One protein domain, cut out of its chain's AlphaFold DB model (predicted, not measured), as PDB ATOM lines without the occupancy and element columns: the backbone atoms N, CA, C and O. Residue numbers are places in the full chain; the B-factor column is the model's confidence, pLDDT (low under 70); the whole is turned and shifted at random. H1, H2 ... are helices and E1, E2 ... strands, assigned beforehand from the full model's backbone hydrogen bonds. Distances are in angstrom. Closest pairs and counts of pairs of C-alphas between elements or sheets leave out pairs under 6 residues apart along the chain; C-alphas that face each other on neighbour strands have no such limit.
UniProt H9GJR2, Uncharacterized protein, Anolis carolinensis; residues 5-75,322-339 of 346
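This is residues 5 to 75 and 322 to 339 of the 346 residues of an uncharacterized protein of Anolis carolinensis (UniProt H9GJR2). Antiparallel hairpin E1 E2 lies on one side of helix H1; longer H2 runs side by side with H1 on the other. Short H3 packs on H1's end, H4 is apart, and residues 63 to 75 stick out. The printed part, 89 residues with two strands then four helices, is mostly helix and compact, radius of gyration of the C-alphas 14.0 A, spanning 43 by 35 by 24 A.

Find C-alpha 5 at (333.315, 239.644, 228.267), beginning E1, residues 5 to 9; E2 is 14 to 19. H1, 22 to 37, spans 22.3 A; H2, 48 to 69, 31.1 A. H3 is 322 to 327; H4, 332 to 338, ends at C-alpha 338, (331.137, 252.277, 212.629).

Across E1 and E2, N 6 and O 17 are within hydrogen-bond range, 2.9 A. The closest C-alphas of E1 and H1, Leu 6 and Arg 25, are 6.5 A apart. H1 touches H2 at a shallow 30 degrees, the same way, closest C-alphas Phe 31 and Leu 54, 6.3 A. Its residues 32 to 36 alone touch H3, closest C-alphas Val 36 and Arg 322, 6.3 A. Every O i to N i+4 pair is within range in H1, H2 and H3, 2 of 3 in H4.

Residues 76 to 321 are cut out, a 22.9 A gap between C-alphas 75 and 322. Of the links printed whole, none is long. Look for pLDDT under 70 at residues 11 to 13, 68 to 75 and 322 to 339.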
ATOM      1  N   LYS A   5     331.857 239.490 228.129       84.25
ATOM      2  CA  LYS A   5     333.315 239.644 228.267       84.25
ATOM      3  C   LYS A   5     334.037 238.828 227.204       84.25
ATOM      4  O   LYS A   5     333.679 237.669 226.980       84.25
ATOM      5  N   LEU A   6     335.034 239.433 226.566       82.06
ATOM      6  CA  LEU A   6     335.943 238.807 225.608       82.06
ATOM      7  C   LEU A   6     337.371 238.951 226.136       82.06
ATOM      8  O   LEU A   6     337.853 240.063 226.328       82.06
ATOM      9  N   ASN A   7     338.050 237.830 226.366       84.19
ATOM     10  CA  ASN A   7     339.466 237.835 226.712       84.19
ATOM     11  C   ASN A   7     340.309 237.620 225.446       84.19
ATOM     12  O   ASN A   7     340.002 236.744 224.636       84.19
ATOM     13  N   LEU A   8     341.344 238.443 225.279       80.88
ATOM     14  CA  LEU A   8     342.279 238.418 224.161       80.88
ATOM     15  C   LEU A   8     343.683 238.179 224.716       80.88
ATOM     16  O   LEU A   8     344.238 239.047 225.389       80.88
ATOM     17  N   ARG A   9     344.249 237.010 224.419       77.94
ATOM     18  CA  ARG A   9     345.622 236.662 224.785       77.94
ATOM     19  C   ARG A   9     346.591 237.149 223.714       77.94
ATOM     20  O   ARG A   9     346.545 236.683 222.576       77.94
ATOM     21  N   LEU A  10     347.439 238.100 224.084       77.06
ATOM     22  CA  LEU A  10     348.468 238.713 223.243       77.06
ATOM     23  C   LEU A  10     349.849 238.166 223.654       77.06
ATOM     24  O   LEU A  10     349.947 237.359 224.578       77.06
ATOM     25  N   ARG A  11     350.934 238.557 222.964       58.72
ATOM     26  CA  ARG A  11     352.276 237.966 223.194       58.72
ATOM     27  C   ARG A  11     352.741 238.093 224.655       58.72
ATOM     28  O   ARG A  11     353.295 237.139 225.192       58.72
ATOM     29  N   ASN A  12     352.481 239.250 225.271       67.62
ATOM     30  CA  ASN A  12     353.019 239.636 226.582       67.62
ATOM     31  C   ASN A  12     351.924 239.988 227.620       67.62
ATOM     32  O   ASN A  12     352.260 240.369 228.736       67.62
ATOM     33  N   GLN A  13     350.635 239.925 227.260       66.50
ATOM     34  CA  GLN A  13     349.525 240.430 228.085       66.50
ATOM     35  C   GLN A  13     348.186 239.747 227.751       66.50
ATOM     36  O   GLN A  13     347.954 239.373 226.600       66.50
ATOM     37  N   ASP A  14     347.289 239.651 228.736       77.00
ATOM     38  CA  ASP A  14     345.904 239.193 228.565       77.00
ATOM     39  C   ASP A  14     344.939 240.374 228.752       77.00
ATOM     40  O   ASP A  14     344.767 240.884 229.857       77.00
ATOM     41  N   VAL A  15     344.274 240.803 227.678       78.62
ATOM     42  CA  VAL A  15     343.307 241.916 227.699       78.62
ATOM     43  C   VAL A  15     341.897 241.373 227.958       78.62
ATOM     44  O   VAL A  15     341.533 240.313 227.442       78.62
ATOM     45  N   ASN A  16     341.074 242.074 228.746       80.06
ATOM     46  CA  ASN A  16     339.673 241.705 228.995       80.06
ATOM     47  C   ASN A  16     338.729 242.830 228.556       80.06
ATOM     48  O   ASN A  16     338.541 243.813 229.268       80.06
ATOM     49  N   LEU A  17     338.123 242.678 227.381       81.06
ATOM     50  CA  LEU A  17     337.161 243.637 226.855       81.06
ATOM     51  C   LEU A  17     335.766 243.338 227.420       81.06
ATOM     52  O   LEU A  17     335.240 242.234 227.246       81.06
ATOM     53  N   LYS A  18     335.154 244.333 228.069       83.00
ATOM     54  CA  LYS A  18     333.754 244.301 228.517       83.00
ATOM     55  C   LYS A  18     332.849 244.875 227.427       83.00
ATOM     56  O   LYS A  18     333.218 245.838 226.762       83.00
ATOM     57  N   MET A  19     331.667 244.293 227.257       84.75
ATOM     58  CA  MET A  19     330.689 244.649 226.227       84.75
ATOM     59  C   MET A  19     329.267 244.597 226.794       84.75
ATOM     60  O   MET A  19     328.945 243.763 227.643       84.75
ATOM     61  N   GLU A  20     328.400 245.462 226.277       83.69
ATOM     62  CA  GLU A  20     327.020 245.638 226.752       83.69
ATOM     63  C   GLU A  20     326.106 244.442 226.434       83.69
ATOM     64  O   GLU A  20     325.123 244.202 227.136       83.69
ATOM     65  N   SER A  21     326.436 243.662 225.395       85.31
ATOM     66  CA  SER A  21     325.647 242.510 224.956       85.31
ATOM     67  C   SER A  21     326.504 241.349 224.429       85.31
ATOM     68  O   SER A  21     327.646 241.522 223.994       85.31
ATOM     69  N   LEU A  22     325.920 240.144 224.421       84.44
ATOM     70  CA  LEU A  22     326.524 238.957 223.801       84.44
ATOM     71  C   LEU A  22     326.669 239.103 222.276       84.44
ATOM     72  O   LEU A  22     327.604 238.555 221.702       84.44
ATOM     73  N   GLU A  23     325.780 239.861 221.634       84.31
ATOM     74  CA  GLU A  23     325.832 240.143 220.198       84.31
ATOM     75  C   GLU A  23     327.031 241.033 219.856       84.31
ATOM     76  O   GLU A  23     327.843 240.672 219.004       84.31
ATOM     77  N   SER A  24     327.233 242.114 220.618       83.50
ATOM     78  CA  SER A  24     328.435 242.953 220.553       83.50
ATOM     79  C   SER A  24     329.713 242.125 220.747       83.50
ATOM     80  O   SER A  24     330.714 242.378 220.082       83.50
ATOM     81  N   ARG A  25     329.688 241.099 221.612       86.69
ATOM     82  CA  ARG A  25     330.839 240.208 221.835       86.69
ATOM     83  C   ARG A  25     331.174 239.340 220.629       86.69
ATOM     84  O   ARG A  25     332.344 239.259 220.253       86.69
ATOM     85  N   GLU A  26     330.185 238.682 220.024       86.19
ATOM     86  CA  GLU A  26     330.439 237.879 218.822       86.19
ATOM     87  C   GLU A  26     330.801 238.764 217.619       86.19
ATOM     88  O   GLU A  26     331.652 238.370 216.822       86.19
ATOM     89  N   MET A  27     330.253 239.985 217.535       85.81
ATOM     90  CA  MET A  27     330.656 241.008 216.560       85.81
ATOM     91  C   MET A  27     332.134 241.370 216.687       85.81
ATOM     92  O   MET A  27     332.884 241.247 215.721       85.81
ATOM     93  N   TRP A  28     332.577 241.745 217.888       84.94
ATOM     94  CA  TRP A  28     333.969 242.103 218.161       84.94
ATOM     95  C   TRP A  28     334.950 240.968 217.885       84.94
ATOM     96  O   TRP A  28     335.972 241.160 217.229       84.94
ATOM     97  N   LYS A  29     334.608 239.761 218.339       85.50
ATOM     98  CA  LYS A  29     335.347 238.532 218.041       85.50
ATOM     99  C   LYS A  29     335.433 238.282 216.530       85.50
ATOM    100  O   LYS A  29     336.497 237.914 216.043       85.50
ATOM    101  N   GLY A  30     334.349 238.517 215.790       86.69
ATOM    102  CA  GLY A  30     334.326 238.433 214.331       86.69
ATOM    103  C   GLY A  30     335.225 239.462 213.649       86.69
ATOM    104  O   GLY A  30     336.012 239.092 212.781       86.69
ATOM    105  N   PHE A  31     335.164 240.720 214.092       84.56
ATOM    106  CA  PHE A  31     335.985 241.821 213.586       84.56
ATOM    107  C   PHE A  31     337.480 241.556 213.775       84.56
ATOM    108  O   PHE A  31     338.236 241.537 212.805       84.56
ATOM    109  N   ILE A  32     337.898 241.259 215.009       85.56
ATOM    110  CA  ILE A  32     339.302 241.002 215.347       85.56
ATOM    111  C   ILE A  32     339.837 239.805 214.547       85.56
ATOM    112  O   ILE A  32     340.894 239.909 213.924       85.56
ATOM    113  N   LEU A  33     339.096 238.690 214.489       83.56
ATOM    114  CA  LEU A  33     339.516 237.521 213.710       83.56
ATOM    115  C   LEU A  33     339.601 237.818 212.205       83.56
ATOM    116  O   LEU A  33     340.540 237.354 211.561       83.56
ATOM    117  N   ALA A  34     338.682 238.608 211.640       84.81
ATOM    118  CA  ALA A  34     338.714 238.938 210.216       84.81
ATOM    119  C   ALA A  34     339.920 239.811 209.837       84.81
ATOM    120  O   ALA A  34     340.573 239.527 208.835       84.81
ATOM    121  N   MET A  35     340.269 240.814 210.652       84.81
ATOM    122  CA  MET A  35     341.440 241.674 210.404       84.81
ATOM    123  C   MET A  35     342.768 240.919 210.584       84.81
ATOM    124  O   MET A  35     343.751 241.200 209.888       84.81
ATOM    125  N   VAL A  36     342.798 239.937 211.496       80.38
ATOM    126  CA  VAL A  36     343.964 239.073 211.763       80.38
ATOM    127  C   VAL A  36     344.141 238.003 210.689       80.38
ATOM    128  O   VAL A  36     345.265 237.763 210.249       80.38
ATOM    129  N   GLU A  37     343.068 237.355 210.234       82.69
ATOM    130  CA  GLU A  37     343.140 236.315 209.199       82.69
ATOM    131  C   GLU A  37     343.053 236.866 207.759       82.69
ATOM    132  O   GLU A  37     343.385 236.144 206.819       82.69
ATOM    133  N   MET A  38     342.667 238.137 207.578       85.06
ATOM    134  CA  MET A  38     342.396 238.825 206.298       85.06
ATOM    135  C   MET A  38     341.307 238.179 205.419       85.06
ATOM    136  O   MET A  38     341.291 238.312 204.194       85.06
ATOM    137  N   LYS A  39     340.368 237.491 206.068       87.00
ATOM    138  CA  LYS A  39     339.195 236.808 205.498       87.00
ATOM    139  C   LYS A  39     338.118 236.731 206.580       87.00
ATOM    140  O   LYS A  39     338.457 236.617 207.756       87.00
ATOM    141  N   VAL A  40     336.841 236.717 206.209       85.75
ATOM    142  CA  VAL A  40     335.759 236.451 207.171       85.75
ATOM    143  C   VAL A  40     335.780 234.958 207.556       85.75
ATOM    144  O   VAL A  40     335.674 234.113 206.663       85.75
ATOM    145  N   PRO A  41     335.931 234.583 208.843       79.12
ATOM    146  CA  PRO A  41     335.916 233.179 209.246       79.12
ATOM    147  C   PRO A  41     334.517 232.548 209.082       79.12
ATOM    148  O   PRO A  41     333.533 233.117 209.557       79.12
ATOM    149  N   PRO A  42     334.393 231.338 208.502       75.25
ATOM    150  CA  PRO A  42     333.097 230.684 208.275       75.25
ATOM    151  C   PRO A  42     332.442 230.130 209.554       75.25
ATOM    152  O   PRO A  42     331.338 229.601 209.504       75.25
ATOM    153  N   SER A  43     333.124 230.216 210.700       77.12
ATOM    154  CA  SER A  43     332.650 229.775 212.018       77.12
ATOM    155  C   SER A  43     332.001 230.893 212.849       77.12
ATOM    156  O   SER A  43     331.719 230.685 214.030       77.12
ATOM    157  N   LEU A  44     331.773 232.078 212.269       78.38
ATOM    158  CA  LEU A  44     331.120 233.193 212.954       78.38
ATOM    159  C   LEU A  44     329.595 233.041 212.975       78.38
ATOM    160  O   LEU A  44     328.935 233.033 211.938       78.38
ATOM    161  N   THR A  45     329.023 232.997 214.176       81.81
ATOM    162  CA  THR A  45     327.574 233.001 214.416       81.81
ATOM    163  C   THR A  45     327.029 234.433 214.404       81.81
ATOM    164  O   THR A  45     326.604 234.948 215.437       81.81
ATOM    165  N   LEU A  46     327.102 235.094 213.246       83.31
ATOM    166  CA  LEU A  46     326.634 236.468 213.033       83.31
ATOM    167  C   LEU A  46     325.424 236.520 212.092       83.31
ATOM    168  O   LEU A  46     325.233 235.647 211.246       83.31
ATOM    169  N   LEU A  47     324.612 237.570 212.232       87.88
ATOM    170  CA  LEU A  47     323.489 237.846 211.336       87.88
ATOM    171  C   LEU A  47     323.986 238.262 209.933       87.88
ATOM    172  O   LEU A  47     325.072 238.833 209.820       87.88
ATOM    173  N   PRO A  48     323.205 238.063 208.852       86.12
ATOM    174  CA  PRO A  48     323.650 238.385 207.490       86.12
ATOM    175  C   PRO A  48     324.109 239.840 207.290       86.12
ATOM    176  O   PRO A  48     325.132 240.067 206.648       86.12
ATOM    177  N   GLY A  49     323.421 240.821 207.887       86.75
ATOM    178  CA  GLY A  49     323.834 242.233 207.835       86.75
ATOM    179  C   GLY A  49     325.158 242.503 208.562       86.75
ATOM    180  O   GLY A  49     325.996 243.255 208.077       86.75
ATOM    181  N   HIS A  50     325.399 241.810 209.674       83.81
ATOM    182  CA  HIS A  50     326.662 241.869 210.410       83.81
ATOM    183  C   HIS A  50     327.827 241.251 209.623       83.81
ATOM    184  O   HIS A  50     328.926 241.800 209.616       83.81
ATOM    185  N   ILE A  51     327.580 240.159 208.890       86.81
ATOM    186  CA  ILE A  51     328.561 239.568 207.964       86.81
ATOM    187  C   ILE A  51     328.864 240.529 206.803       86.81
ATOM    188  O   ILE A  51     330.023 240.651 206.406       86.81
ATOM    189  N   TYR A  52     327.860 241.247 206.288       87.88
ATOM    190  CA  TYR A  52     328.054 242.280 205.265       87.88
ATOM    191  C   TYR A  52     328.952 243.424 205.769       87.88
ATOM    192  O   TYR A  52     329.998 243.664 205.172       87.88
ATOM    193  N   MET A  53     328.623 244.051 206.910       85.38
ATOM    194  CA  MET A  53     329.438 245.124 207.516       85.38
ATOM    195  C   MET A  53     330.886 244.682 207.777       85.38
ATOM    196  O   MET A  53     331.834 245.424 207.519       85.38
ATOM    197  N   LEU A  54     331.064 243.450 208.265       86.50
ATOM    198  CA  LEU A  54     332.374 242.853 208.517       86.50
ATOM    199  C   LEU A  54     333.179 242.634 207.224       86.50
ATOM    200  O   LEU A  54     334.397 242.807 207.219       86.50
ATOM    201  N   THR A  55     332.504 242.272 206.133       88.00
ATOM    202  CA  THR A  55     333.127 242.112 204.812       88.00
ATOM    203  C   THR A  55     333.520 243.471 204.234       88.00
ATOM    204  O   THR A  55     334.645 243.633 203.776       88.00
ATOM    205  N   GLU A  56     332.646 244.476 204.324       87.06
ATOM    206  CA  GLU A  56     332.922 245.842 203.860       87.06
ATOM    207  C   GLU A  56     334.137 246.456 204.579       87.06
ATOM    208  O   GLU A  56     335.044 246.984 203.936       87.06
ATOM    209  N   ALA A  57     334.202 246.329 205.909       85.81
ATOM    210  CA  ALA A  57     335.355 246.771 206.692       85.81
ATOM    211  C   ALA A  57     336.646 246.021 206.313       85.81
ATOM    212  O   ALA A  57     337.723 246.616 206.287       85.81
ATOM    213  N   LEU A  58     336.549 244.724 205.993       87.12
ATOM    214  CA  LEU A  58     337.694 243.922 205.570       87.12
ATOM    215  C   LEU A  58     338.212 244.328 204.181       87.12
ATOM    216  O   LEU A  58     339.425 244.383 203.995       87.12
ATOM    217  N   GLU A  59     337.339 244.628 203.214       88.25
ATOM    218  CA  GLU A  59     337.788 245.121 201.906       88.25
ATOM    219  C   GLU A  59     338.426 246.518 202.018       88.25
ATOM    220  O   GLU A  59     339.477 246.737 201.421       88.25
ATOM    221  N   LYS A  60     337.903 247.413 202.873       85.19
ATOM    222  CA  LYS A  60     338.555 248.701 203.193       85.19
ATOM    223  C   LYS A  60     339.953 248.509 203.804       85.19
ATOM    224  O   LYS A  60     340.895 249.196 203.419       85.19
ATOM    225  N   GLU A  61     340.126 247.552 204.721       83.94
ATOM    226  CA  GLU A  61     341.439 247.237 205.308       83.94
ATOM    227  C   GLU A  61     342.398 246.584 204.295       83.94
ATOM    228  O   GLU A  61     343.602 246.854 204.313       83.94
ATOM    229  N   LYS A  62     341.891 245.756 203.370       85.88
ATOM    230  CA  LYS A  62     342.681 245.232 202.243       85.88
ATOM    231  C   LYS A  62     343.138 246.351 201.316       85.88
ATOM    232  O   LYS A  62     344.320 246.388 200.997       85.88
ATOM    233  N   GLU A  63     342.248 247.263 200.927       84.75
ATOM    234  CA  GLU A  63     342.584 248.417 200.088       84.75
ATOM    235  C   GLU A  63     343.616 249.315 200.782       84.75
ATOM    236  O   GLU A  63     344.620 249.680 200.174       84.75
ATOM    237  N   ARG A  64     343.446 249.599 202.081       84.25
ATOM    238  CA  ARG A  64     344.414 250.374 202.871       84.25
ATOM    239  C   ARG A  64     345.793 249.708 202.903       84.25
ATOM    240  O   ARG A  64     346.797 250.391 202.699       84.25
ATOM    241  N   ARG A  65     345.864 248.385 203.113       79.31
ATOM    242  CA  ARG A  65     347.134 247.637 203.041       79.31
ATOM    243  C   ARG A  65     347.700 247.621 201.623       79.31
ATOM    244  O   ARG A  65     348.879 247.892 201.463       79.31
ATOM    245  N   GLN A  66     346.884 247.400 200.595       79.56
ATOM    246  CA  GLN A  66     347.322 247.437 199.197       79.56
ATOM    247  C   GLN A  66     347.861 248.820 198.804       79.56
ATOM    248  O   GLN A  66     348.856 248.907 198.093       79.56
ATOM    249  N   LYS A  67     347.255 249.906 199.297       71.44
ATOM    250  CA  LYS A  67     347.723 251.281 199.096       71.44
ATOM    251  C   LYS A  67     349.074 251.544 199.766       71.44
ATOM    252  O   LYS A  67     349.882 252.245 199.172       71.44
ATOM    253  N   LEU A  68     349.327 250.973 200.945       63.06
ATOM    254  CA  LEU A  68     350.640 251.002 201.605       63.06
ATOM    255  C   LEU A  68     351.681 250.145 200.854       63.06
ATOM    256  O   LEU A  68     352.840 250.518 200.750       63.06
ATOM    257  N   GLU A  69     351.249 249.018 200.285       57.91
ATOM    258  CA  GLU A  69     352.083 248.097 199.505       57.91
ATOM    259  C   GLU A  69     352.469 248.633 198.108       57.91
ATOM    260  O   GLU A  69     353.402 248.096 197.505       57.91
ATOM    261  N   GLN A  70     351.793 249.662 197.573       49.47
ATOM    262  CA  GLN A  70     352.114 250.233 196.256       49.47
ATOM    263  C   GLN A  70     353.490 250.929 196.252       49.47
ATOM    264  O   GLN A  70     353.814 251.646 197.197       49.47
ATOM    265  N   PRO A  71     354.302 250.780 195.184       48.62
ATOM    266  CA  PRO A  71     355.696 251.232 195.175       48.62
ATOM    267  C   PRO A  71     355.868 252.745 195.382       48.62
ATOM    268  O   PRO A  71     356.825 253.152 196.031       48.62
ATOM    269  N   ASP A  72     354.919 253.573 194.934       43.72
ATOM    270  CA  ASP A  72     354.957 255.027 195.162       43.72
ATOM    271  C   ASP A  72     354.672 255.420 196.627       43.72
ATOM    272  O   ASP A  72     355.110 256.473 197.089       43.72
ATOM    273  N   ALA A  73     353.971 254.560 197.379       44.47
ATOM    274  CA  ALA A  73     353.791 254.682 198.829       44.47
ATOM    275  C   ALA A  73     354.947 254.040 199.617       44.47
ATOM    276  O   ALA A  73     355.234 254.476 200.729       44.47
ATOM    277  N   ARG A  74     355.681 253.094 199.011       44.28
ATOM    278  CA  ARG A  74     356.937 252.520 199.532       44.28
ATOM    279  C   ARG A  74     358.139 253.482 199.469       44.28
ATOM    280  O   ARG A  74     359.278 253.050 199.584       44.28
ATOM    281  N   LYS A  75     357.888 254.796 199.471       43.94
ATOM    282  CA  LYS A  75     358.663 255.711 200.325       43.94
ATOM    283  C   LYS A  75     358.192 255.616 201.788       43.94
ATOM    284  O   LYS A  75     358.017 256.631 202.465       43.94
ATOM    285  N   ARG A 322     350.719 239.360 215.125       50.62
ATOM    286  CA  ARG A 322     349.680 239.885 214.226       50.62
ATOM    287  C   ARG A 322     348.480 240.481 214.966       50.62
ATOM    288  O   ARG A 322     347.846 241.372 214.423       50.62
ATOM    289  N   LEU A 323     348.172 240.016 216.179       44.34
ATOM    290  CA  LEU A 323     347.088 240.558 217.010       44.34
ATOM    291  C   LEU A 323     347.461 241.916 217.624       44.34
ATOM    292  O   LEU A 323     346.693 242.868 217.500       44.34
ATOM    293  N   GLN A 324     348.648 242.016 218.233       41.78
ATOM    294  CA  GLN A 324     349.145 243.255 218.850       41.78
ATOM    295  C   GLN A 324     349.223 244.384 217.808       41.78
ATOM    296  O   GLN A 324     348.552 245.404 217.949       41.78
ATOM    297  N   ALA A 325     349.897 244.123 216.682       44.47
ATOM    298  CA  ALA A 325     350.034 245.069 215.574       44.47
ATOM    299  C   ALA A 325     348.715 245.387 214.838       44.47
ATOM    300  O   ALA A 325     348.727 246.175 213.899       44.47
ATOM    301  N   ILE A 326     347.587 244.770 215.202       49.56
ATOM    302  CA  ILE A 326     346.254 245.102 214.676       49.56
ATOM    303  C   ILE A 326     345.470 245.953 215.673       49.56
ATOM    304  O   ILE A 326     344.820 246.904 215.252       49.56
ATOM    305  N   ILE A 327     345.598 245.703 216.978       49.56
ATOM    306  CA  ILE A 327     345.076 246.612 218.014       49.56
ATOM    307  C   ILE A 327     345.784 247.981 217.940       49.56
ATOM    308  O   ILE A 327     345.156 249.004 218.180       49.56
ATOM    309  N   GLU A 328     347.056 248.007 217.532       44.28
ATOM    310  CA  GLU A 328     347.858 249.231 217.351       44.28
ATOM    311  C   GLU A 328     347.711 249.906 215.971       44.28
ATOM    312  O   GLU A 328     348.128 251.050 215.817       44.28
ATOM    313  N   ARG A 329     347.164 249.220 214.951       47.97
ATOM    314  CA  ARG A 329     347.055 249.744 213.564       47.97
ATOM    315  C   ARG A 329     345.630 249.859 213.022       47.97
ATOM    316  O   ARG A 329     345.459 250.385 211.923       47.97
ATOM    317  N   ILE A 330     344.614 249.373 213.735       49.91
ATOM    318  CA  ILE A 330     343.242 249.826 213.502       49.91
ATOM    319  C   ILE A 330     343.117 251.174 214.208       49.91
ATOM    320  O   ILE A 330     343.131 251.224 215.437       49.91
ATOM    321  N   ASP A 331     342.967 252.256 213.444       45.72
ATOM    322  CA  ASP A 331     342.637 253.556 214.017       45.72
ATOM    323  C   ASP A 331     341.392 253.434 214.903       45.72
ATOM    324  O   ASP A 331     340.330 252.983 214.456       45.72
ATOM    325  N   ALA A 332     341.491 253.906 216.149       40.38
ATOM    326  CA  ALA A 332     340.343 253.988 217.050       40.38
ATOM    327  C   ALA A 332     339.180 254.756 216.390       40.38
ATOM    328  O   ALA A 332     338.014 254.419 216.583       40.38
ATOM    329  N   TRP A 333     339.498 255.724 215.526       37.38
ATOM    330  CA  TRP A 333     338.541 256.452 214.696       37.38
ATOM    331  C   TRP A 333     337.710 255.547 213.770       37.38
ATOM    332  O   TRP A 333     336.500 255.735 213.670       37.38
ATOM    333  N   THR A 334     338.304 254.528 213.139       47.41
ATOM    334  CA  THR A 334     337.567 253.558 212.305       47.41
ATOM    335  C   THR A 334     336.628 252.692 213.147       47.41
ATOM    336  O   THR A 334     335.500 252.429 212.729       47.41
ATOM    337  N   ILE A 335     337.061 252.302 214.352       48.66
ATOM    338  CA  ILE A 335     336.245 251.569 215.334       48.66
ATOM    339  C   ILE A 335     335.034 252.408 215.775       48.66
ATOM    340  O   ILE A 335     333.892 251.978 215.601       48.66
ATOM    341  N   PHE A 336     335.270 253.619 216.290       43.06
ATOM    342  CA  PHE A 336     334.211 254.494 216.802       43.06
ATOM    343  C   PHE A 336     333.249 254.964 215.702       43.06
ATOM    344  O   PHE A 336     332.049 255.061 215.946       43.06
ATOM    345  N   SER A 337     333.741 255.189 214.478       46.66
ATOM    346  CA  SER A 337     332.924 255.636 213.341       46.66
ATOM    347  C   SER A 337     331.858 254.624 212.898       46.66
ATOM    348  O   SER A 337     330.830 255.048 212.376       46.66
ATOM    349  N   HIS A 338     332.089 253.315 213.063       45.47
ATOM    350  CA  HIS A 338     331.137 252.277 212.629       45.47
ATOM    351  C   HIS A 338     330.342 251.652 213.793       45.47
ATOM    352  O   HIS A 338     329.303 251.040 213.548       45.47
ATOM    353  N   PHE A 339     330.782 251.820 215.047       48.16
ATOM    354  CA  PHE A 339     330.108 251.281 216.237       48.16
ATOM    355  C   PHE A 339     330.074 252.309 217.387       48.16
ATOM    356  O   PHE A 339     330.895 252.237 218.299       48.16
TER     357      PHE A 339